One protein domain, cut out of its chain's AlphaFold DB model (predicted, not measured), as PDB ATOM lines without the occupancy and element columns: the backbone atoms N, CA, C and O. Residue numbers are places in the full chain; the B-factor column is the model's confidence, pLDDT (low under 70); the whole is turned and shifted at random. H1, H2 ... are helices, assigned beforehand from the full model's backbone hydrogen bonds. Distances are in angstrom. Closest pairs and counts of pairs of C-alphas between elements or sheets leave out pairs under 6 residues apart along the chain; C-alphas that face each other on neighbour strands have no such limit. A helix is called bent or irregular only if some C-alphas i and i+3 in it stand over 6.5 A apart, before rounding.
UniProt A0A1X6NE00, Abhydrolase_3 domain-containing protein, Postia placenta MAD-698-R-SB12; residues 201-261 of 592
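AT A GLANCE: This is residues 201 to 261 of the 592 residues of the protein "Abhydrolase_3 domain-containing protein" of Postia placenta MAD-698-R-SB12 (UniProt A0A1X6NE00). A helical hairpin: the long, bent helix H1 runs out, the loop 226 to 237 turns the chain, and H2 folds back, with the short H3 near the first residues of H1. The printed part has 61 residues with three named helices and no named strand, all helix. It is elongated, 39 by 22 by 13 A, and only just loose, close to compact, with a radius of gyration of the C-alphas of 13.0 A.

HOW THE PARTS SIT: By its hydrogen bonds H1, residues 201 to 225, was assigned as one helix, but it is bent: C-alphas 215 and 218 are 6.8 A apart. Its arms H1a, 201 to 215, and H1b, 218 to 225, stand at a steep tilt of 46 degrees. H1b and H2, residues 238 to 250, touch as a hairpin, opposite ways at a steep tilt of 45 degrees; their closest C-alphas, of Ser 225 and Val 238, are 5.0 A apart. H1a, with residues 202 to 206 alone, only just touches H3, residues 257 to 260, with 3 pairs of C-alphas within 8 A, the closest Arg 202 and Val 260 at 5.8 A. Every O i to N i+4 pair is within hydrogen-bond range in H1a and H1b, 8 of 9 in H2; H3 is too short for one.

IN THESE COORDINATES: H1a begins at C-alpha 201 (129.154, -23.402, 56.401) and spans 20.9 A; H1b spans 10.2 A. H2 spans 18.6 A, and H3 ends at C-alpha 260 (123.578, -19.991, 50.812).

THE WHOLE: The C-alphas farthest apart, of Phe 201 and Ser 235, are 40.3 A apart. The link H1 to H2 is long, the printed part has no cut, and no printed residue is under 70 in pLDDT.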
ATOM      1  N   PHE A 201     128.782 -23.378  57.823       95.50
ATOM      2  CA  PHE A 201     129.154 -23.402  56.401       95.50
ATOM      3  C   PHE A 201     128.702 -22.153  55.643       95.50
ATOM      4  O   PHE A 201     129.462 -21.639  54.823       95.50
ATOM      5  N   ARG A 202     127.516 -21.622  55.972       94.69
ATOM      6  CA  ARG A 202     127.019 -20.349  55.434       94.69
ATOM      7  C   ARG A 202     128.008 -19.214  55.677       94.69
ATOM      8  O   ARG A 202     128.418 -18.550  54.730       94.69
ATOM      9  N   GLY A 203     128.394 -19.004  56.936       95.19
ATOM     10  CA  GLY A 203     129.327 -17.945  57.318       95.19
ATOM     11  C   GLY A 203     130.694 -18.120  56.665       95.19
ATOM     12  O   GLY A 203     131.205 -17.181  56.067       95.19
ATOM     13  N   ILE A 204     131.250 -19.335  56.700       96.88
ATOM     14  CA  ILE A 204     132.552 -19.640  56.085       96.88
ATOM     15  C   ILE A 204     132.530 -19.335  54.582       96.88
ATOM     16  O   ILE A 204     133.420 -18.649  54.079       96.88
ATOM     17  N   TYR A 205     131.507 -19.805  53.865       96.81
ATOM     18  CA  TYR A 205     131.390 -19.582  52.428       96.81
ATOM     19  C   TYR A 205     131.246 -18.097  52.092       96.81
ATOM     20  O   TYR A 205     131.966 -17.607  51.225       96.81
ATOM     21  N   ILE A 206     130.373 -17.367  52.796       95.81
ATOM     22  CA  ILE A 206     130.196 -15.922  52.588       95.81
ATOM     23  C   ILE A 206     131.512 -15.183  52.840       95.81
ATOM     24  O   ILE A 206     131.911 -14.379  52.003       95.81
ATOM     25  N   THR A 207     132.232 -15.491  53.923       96.88
ATOM     26  CA  THR A 207     133.533 -14.872  54.221       96.88
ATOM     27  C   THR A 207     134.544 -15.118  53.103       96.88
ATOM     28  O   THR A 207     135.190 -14.177  52.643       96.88
ATOM     29  N   ILE A 208     134.647 -16.351  52.600       97.12
ATOM     30  CA  ILE A 208     135.515 -16.668  51.455       97.12
ATOM     31  C   ILE A 208     135.088 -15.869  50.217       97.12
ATOM     32  O   ILE A 208     135.940 -15.300  49.537       97.12
ATOM     33  N   GLN A 209     133.787 -15.787  49.928       97.00
ATOM     34  CA  GLN A 209     133.279 -15.037  48.778       97.00
ATOM     35  C   GLN A 209     133.509 -13.527  48.904       97.00
ATOM     36  O   GLN A 209     133.814 -12.889  47.894       97.00
ATOM     37  N   LEU A 210     133.413 -12.952  50.107       96.62
ATOM     38  CA  LEU A 210     133.756 -11.552  50.369       96.62
ATOM     39  C   LEU A 210     135.241 -11.316  50.098       96.62
ATOM     40  O   LEU A 210     135.574 -10.453  49.290       96.62
ATOM     41  N   LEU A 211     136.127 -12.131  50.678       97.62
ATOM     42  CA  LEU A 211     137.573 -12.021  50.463       97.62
ATOM     43  C   LEU A 211     137.936 -12.155  48.979       97.62
ATOM     44  O   LEU A 211     138.656 -11.317  48.444       97.62
ATOM     45  N   GLN A 212     137.389 -13.152  48.280       97.12
ATOM     46  CA  GLN A 212     137.586 -13.311  46.835       97.12
ATOM     47  C   GLN A 212     137.047 -12.113  46.045       97.12
ATOM     48  O   GLN A 212     137.659 -11.690  45.065       97.12
ATOM     49  N   THR A 213     135.909 -11.550  46.452       96.38
ATOM     50  CA  THR A 213     135.325 -10.399  45.761       96.38
ATOM     51  C   THR A 213     136.200  -9.164  45.921       96.38
ATOM     52  O   THR A 213     136.565  -8.567  44.915       96.38
ATOM     53  N   TYR A 214     136.588  -8.811  47.145       96.12
ATOM     54  CA  TYR A 214     137.363  -7.597  47.403       96.12
ATOM     55  C   TYR A 214     138.818  -7.700  46.940       96.12
ATOM     56  O   TYR A 214     139.342  -6.743  46.378       96.12
ATOM     57  N   LEU A 215     139.470  -8.851  47.137       97.56
ATOM     58  CA  LEU A 215     140.901  -9.003  46.851       97.56
ATOM     59  C   LEU A 215     141.198  -9.390  45.398       97.56
ATOM     60  O   LEU A 215     142.303  -9.144  44.924       97.56
ATOM     61  N   ILE A 216     140.245 -10.012  44.695       97.19
ATOM     62  CA  ILE A 216     140.471 -10.554  43.346       97.19
ATOM     63  C   ILE A 216     139.494  -9.948  42.341       97.19
ATOM     64  O   ILE A 216     139.916  -9.325  41.369       97.19
ATOM     65  N   ARG A 217     138.181 -10.113  42.555       96.75
ATOM     66  CA  ARG A 217     137.181  -9.736  41.542       96.75
ATOM     67  C   ARG A 217     137.113  -8.228  41.330       96.75
ATOM     68  O   ARG A 217     137.165  -7.796  40.188       96.75
ATOM     69  N   MET A 218     137.036  -7.436  42.397       96.50
ATOM     70  CA  MET A 218     136.911  -5.980  42.307       96.50
ATOM     71  C   MET A 218     138.103  -5.319  41.598       96.50
ATOM     72  O   MET A 218     137.845  -4.548  40.675       96.50
ATOM     73  N   PRO A 219     139.379  -5.629  41.917       97.00
ATOM     74  CA  PRO A 219     140.512  -5.103  41.158       97.00
ATOM     75  C   PRO A 219     140.452  -5.468  39.671       97.00
ATOM     76  O   PRO A 219     140.643  -4.606  38.816       97.00
ATOM     77  N   ILE A 220     140.120  -6.725  39.349       95.94
ATOM     78  CA  ILE A 220     139.985  -7.178  37.958       95.94
ATOM     79  C   ILE A 220     138.846  -6.431  37.256       95.94
ATOM     80  O   ILE A 220     139.045  -5.897  36.170       95.94
ATOM     81  N   TRP A 221     137.663  -6.348  37.865       96.00
ATOM     82  CA  TRP A 221     136.518  -5.642  37.292       96.00
ATOM     83  C   TRP A 221     136.798  -4.157  37.116       96.00
ATOM     84  O   TRP A 221     136.423  -3.609  36.085       96.00
ATOM     85  N   ALA A 222     137.480  -3.509  38.061       95.25
ATOM     86  CA  ALA A 222     137.883  -2.116  37.932       95.25
ATOM     87  C   ALA A 222     138.817  -1.929  36.729       95.25
ATOM     88  O   ALA A 222     138.528  -1.107  35.863       95.25
ATOM     89  N   LEU A 223     139.871  -2.748  36.614       95.31
ATOM     90  CA  LEU A 223     140.823  -2.688  35.499       95.31
ATOM     91  C   LEU A 223     140.157  -2.957  34.146       95.31
ATOM     92  O   LEU A 223     140.384  -2.210  33.199       95.31
ATOM     93  N   LEU A 224     139.301  -3.979  34.055       93.44
ATOM     94  CA  LEU A 224     138.578  -4.312  32.824       93.44
ATOM     95  C   LEU A 224     137.513  -3.267  32.461       93.44
ATOM     96  O   LEU A 224     137.186  -3.112  31.289       93.44
ATOM     97  N   SER A 225     136.999  -2.518  33.441       94.69
ATOM     98  CA  SER A 225     136.016  -1.455  33.200       94.69
ATOM     99  C   SER A 225     136.646  -0.169  32.657       94.69
ATOM    100  O   SER A 225     135.918   0.666  32.121       94.69
ATOM    101  N   LEU A 226     137.969   0.029  32.766       94.88
ATOM    102  CA  LEU A 226     138.617   1.268  32.318       94.88
ATOM    103  C   LEU A 226     138.614   1.409  30.783       94.88
ATOM    104  O   LEU A 226     138.037   2.392  30.299       94.88
ATOM    105  N   PRO A 227     139.171   0.472  29.985       95.56
ATOM    106  CA  PRO A 227     139.248   0.641  28.541       95.56
ATOM    107  C   PRO A 227     137.884   0.397  27.898       95.56
ATOM    108  O   PRO A 227     137.287  -0.664  28.061       95.56
ATOM    109  N   LYS A 228     137.402   1.366  27.113       95.12
ATOM    110  CA  LYS A 228     136.071   1.319  26.481       95.12
ATOM    111  C   LYS A 228     135.832   0.048  25.649       95.12
ATOM    112  O   LYS A 228     134.715  -0.449  25.627       95.12
ATOM    113  N   PHE A 229     136.870  -0.486  25.002       95.06
ATOM    114  CA  PHE A 229     136.792  -1.690  24.164       95.06
ATOM    115  C   PHE A 229     136.762  -3.013  24.952       95.06
ATOM    116  O   PHE A 229     136.451  -4.044  24.367       95.06
ATOM    117  N   LEU A 230     137.092  -3.000  26.252       93.94
ATOM    118  CA  LEU A 230     136.976  -4.171  27.136       93.94
ATOM    119  C   LEU A 230     135.651  -4.200  27.903       93.94
ATOM    120  O   LEU A 230     135.301  -5.226  28.488       93.94
ATOM    121  N   ARG A 231     134.908  -3.087  27.914       94.94
ATOM    122  CA  ARG A 231     133.581  -3.051  28.526       94.94
ATOM    123  C   ARG A 231     132.633  -3.933  27.715       94.94
ATOM    124  O   ARG A 231     132.699  -3.903  26.487       94.94
ATOM    125  N   PRO A 232     131.699  -4.644  28.366       92.38
ATOM    126  CA  PRO A 232     130.732  -5.459  27.642       92.38
ATOM    127  C   PRO A 232     129.887  -4.664  26.648       92.38
ATOM    128  O   PRO A 232     129.562  -5.150  25.569       92.38
ATOM    129  N   ARG A 233     129.570  -3.417  27.006       94.44
ATOM    130  CA  ARG A 233     128.990  -2.427  26.107       94.44
ATOM    131  C   ARG A 233     129.900  -1.199  26.072       94.44
ATOM    132  O   ARG A 233     130.157  -0.616  27.129       94.44
ATOM    133  N   PRO A 234     130.362  -0.754  24.892       93.94
ATOM    134  CA  PRO A 234     131.181   0.452  24.783       93.94
ATOM    135  C   PRO A 234     130.490   1.720  25.309       93.94
ATOM    136  O   PRO A 234     131.172   2.661  25.709       93.94
ATOM    137  N   SER A 235     129.156   1.762  25.296       94.38
ATOM    138  CA  SER A 235     128.332   2.859  25.824       94.38
ATOM    139  C   SER A 235     128.332   2.935  27.354       94.38
ATOM    140  O   SER A 235     128.096   4.005  27.911       94.38
ATOM    141  N   TRP A 236     128.627   1.836  28.055       95.62
ATOM    142  CA  TRP A 236     128.558   1.810  29.513       95.62
ATOM    143  C   TRP A 236     129.663   2.646  30.146       95.62
ATOM    144  O   TRP A 236     130.825   2.622  29.726       95.62
ATOM    145  N   SER A 237     129.307   3.351  31.220       95.25
ATOM    146  CA  SER A 237     130.287   4.002  32.083       95.25
ATOM    147  C   SER A 237     131.157   2.959  32.798       95.25
ATOM    148  O   SER A 237     130.787   1.785  32.936       95.25
ATOM    149  N   VAL A 238     132.328   3.394  33.275       95.69
ATOM    150  CA  VAL A 238     133.209   2.559  34.113       95.69
ATOM    151  C   VAL A 238     132.432   2.045  35.328       95.69
ATOM    152  O   VAL A 238     132.473   0.857  35.639       95.69
ATOM    153  N   PHE A 239     131.672   2.933  35.971       94.81
ATOM    154  CA  PHE A 239     130.933   2.618  37.187       94.81
ATOM    155  C   PHE A 239     129.784   1.633  36.940       94.81
ATOM    156  O   PHE A 239     129.683   0.647  37.664       94.81
ATOM    157  N   LYS A 240     128.993   1.819  35.871       94.88
ATOM    158  CA  LYS A 240     127.952   0.854  35.467       94.88
ATOM    159  C   LYS A 240     128.553  -0.524  35.219       94.88
ATOM    160  O   LYS A 240     128.105  -1.500  35.805       94.88
ATOM    161  N   THR A 241     129.633  -0.595  34.439       95.44
ATOM    162  CA  THR A 241     130.307  -1.868  34.134       95.44
ATOM    163  C   THR A 241     130.770  -2.593  35.401       95.44
ATOM    164  O   THR A 241     130.578  -3.804  35.541       95.44
ATOM    165  N   PHE A 242     131.352  -1.856  36.347       94.62
ATOM    166  CA  PHE A 242     131.792  -2.404  37.623       94.62
ATOM    167  C   PHE A 242     130.616  -2.909  38.475       94.62
ATOM    168  O   PHE A 242     130.628  -4.060  38.917       94.62
ATOM    169  N   ILE A 243     129.588  -2.077  38.672       93.69
ATOM    170  CA  ILE A 243     128.439  -2.404  39.523       93.69
ATOM    171  C   ILE A 243     127.619  -3.559  38.945       93.69
ATOM    172  O   ILE A 243     127.239  -4.450  39.699       93.69
ATOM    173  N   THR A 244     127.416  -3.635  37.627       94.44
ATOM    174  CA  THR A 244     126.707  -4.765  37.005       94.44
ATOM    175  C   THR A 244     127.443  -6.091  37.234       94.44
ATOM    176  O   THR A 244     126.814  -7.104  37.536       94.44
ATOM    177  N   ASN A 245     128.782  -6.102  37.164       93.94
ATOM    178  CA  ASN A 245     129.565  -7.297  37.498       93.94
ATOM    179  C   ASN A 245     129.430  -7.685  38.978       93.94
ATOM    180  O   ASN A 245     129.311  -8.873  39.289       93.94
ATOM    181  N   TYR A 246     129.410  -6.700  39.882       94.31
ATOM    182  CA  TYR A 246     129.171  -6.937  41.304       94.31
ATOM    183  C   TYR A 246     127.772  -7.525  41.551       94.31
ATOM    184  O   TYR A 246     127.654  -8.577  42.181       94.31
ATOM    185  N   ALA A 247     126.729  -6.908  40.987       93.38
ATOM    186  CA  ALA A 247     125.340  -7.347  41.101       93.38
ATOM    187  C   ALA A 247     125.127  -8.769  40.557       93.38
ATOM    188  O   ALA A 247     124.431  -9.570  41.182       93.38
ATOM    189  N   ARG A 248     125.795  -9.142  39.455       92.44
ATOM    190  CA  ARG A 248     125.737 -10.510  38.907       92.44
ATOM    191  C   ARG A 248     126.180 -11.575  39.914       92.44
ATOM    192  O   ARG A 248     125.710 -12.707  39.869       92.44
ATOM    193  N   VAL A 249     127.105 -11.233  40.809       93.38
ATOM    194  CA  VAL A 249     127.641 -12.161  41.814       93.38
ATOM    195  C   VAL A 249     126.842 -12.120  43.118       93.38
ATOM    196  O   VAL A 249     126.599 -13.180  43.702       93.38
ATOM    197  N   TRP A 250     126.450 -10.921  43.556       93.31
ATOM    198  CA  TRP A 250     125.918 -10.660  44.899       93.31
ATOM    199  C   TRP A 250     124.407 -10.430  44.987       93.31
ATOM    200  O   TRP A 250     123.901 -10.343  46.099       93.31
ATOM    201  N   SER A 251     123.682 -10.351  43.870       91.38
ATOM    202  CA  SER A 251     122.211 -10.281  43.898       91.38
ATOM    203  C   SER A 251     121.581 -11.518  44.553       91.38
ATOM    204  O   SER A 251     122.183 -12.596  44.580       91.38
ATOM    205  N   ASP A 252     120.331 -11.393  45.012       89.62
ATOM    206  CA  ASP A 252     119.575 -12.491  45.646       89.62
ATOM    207  C   ASP A 252     119.280 -13.676  44.707       89.62
ATOM    208  O   ASP A 252     118.880 -14.749  45.155       89.62
ATOM    209  N   ILE A 253     119.518 -13.508  43.405       90.12
ATOM    210  CA  ILE A 253     119.435 -14.568  42.391       90.12
ATOM    211  C   ILE A 253     120.817 -15.034  41.907       90.12
ATOM    212  O   ILE A 253     120.926 -15.976  41.126       90.12
ATOM    213  N   GLY A 254     121.887 -14.400  42.388       92.31
ATOM    214  CA  GLY A 254     123.264 -14.653  41.992       92.31
ATOM    215  C   GLY A 254     123.821 -16.015  42.447       92.31
ATOM    216  O   GLY A 254     123.225 -16.737  43.254       92.31
ATOM    217  N   PRO A 255     125.026 -16.385  41.975       92.62
ATOM    218  CA  PRO A 255     125.671 -17.661  42.290       92.62
ATOM    219  C   PRO A 255     126.002 -17.833  43.780       92.62
ATOM    220  O   PRO A 255     126.130 -18.965  44.247       92.62
ATOM    221  N   ILE A 256     126.154 -16.739  44.536       93.81
ATOM    222  CA  ILE A 256     126.336 -16.808  45.989       93.81
ATOM    223  C   ILE A 256     125.020 -17.216  46.650       93.81
ATOM    224  O   ILE A 256     124.988 -18.246  47.328       93.81
ATOM    225  N   ALA A 257     123.933 -16.484  46.387       93.50
ATOM    226  CA  ALA A 257     122.604 -16.794  46.908       93.50
ATOM    227  C   ALA A 257     122.153 -18.217  46.530       93.50
ATOM    228  O   ALA A 257     121.589 -18.934  47.358       93.50
ATOM    229  N   ALA A 258     122.522 -18.696  45.336       93.38
ATOM    230  CA  ALA A 258     122.271 -20.072  44.904       93.38
ATOM    231  C   ALA A 258     122.830 -21.142  45.856       93.38
ATOM    232  O   ALA A 258     122.275 -22.235  45.950       93.38
ATOM    233  N   ARG A 259     123.916 -20.846  46.582       92.94
ATOM    234  CA  ARG A 259     124.540 -21.770  47.542       92.94
ATOM    235  C   ARG A 259     124.058 -21.561  48.969       92.94
ATOM    236  O   ARG A 259     123.931 -22.543  49.695       92.94
ATOM    237  N   VAL A 260     123.823 -20.319  49.391       92.44
ATOM    238  CA  VAL A 260     123.578 -19.991  50.812       92.44
ATOM    239  C   VAL A 260     122.152 -19.558  51.146       92.44
ATOM    240  O   VAL A 260     121.837 -19.407  52.328       92.44
ATOM    241  N   GLY A 261     121.293 -19.390  50.143       90.31
ATOM    242  CA  GLY A 261     119.993 -18.744  50.306       90.31
ATOM    243  C   GLY A 261     120.070 -17.225  50.153       90.31
ATOM    244  O   GLY A 261     121.171 -16.681  50.029       90.31
TER     245      GLY A 261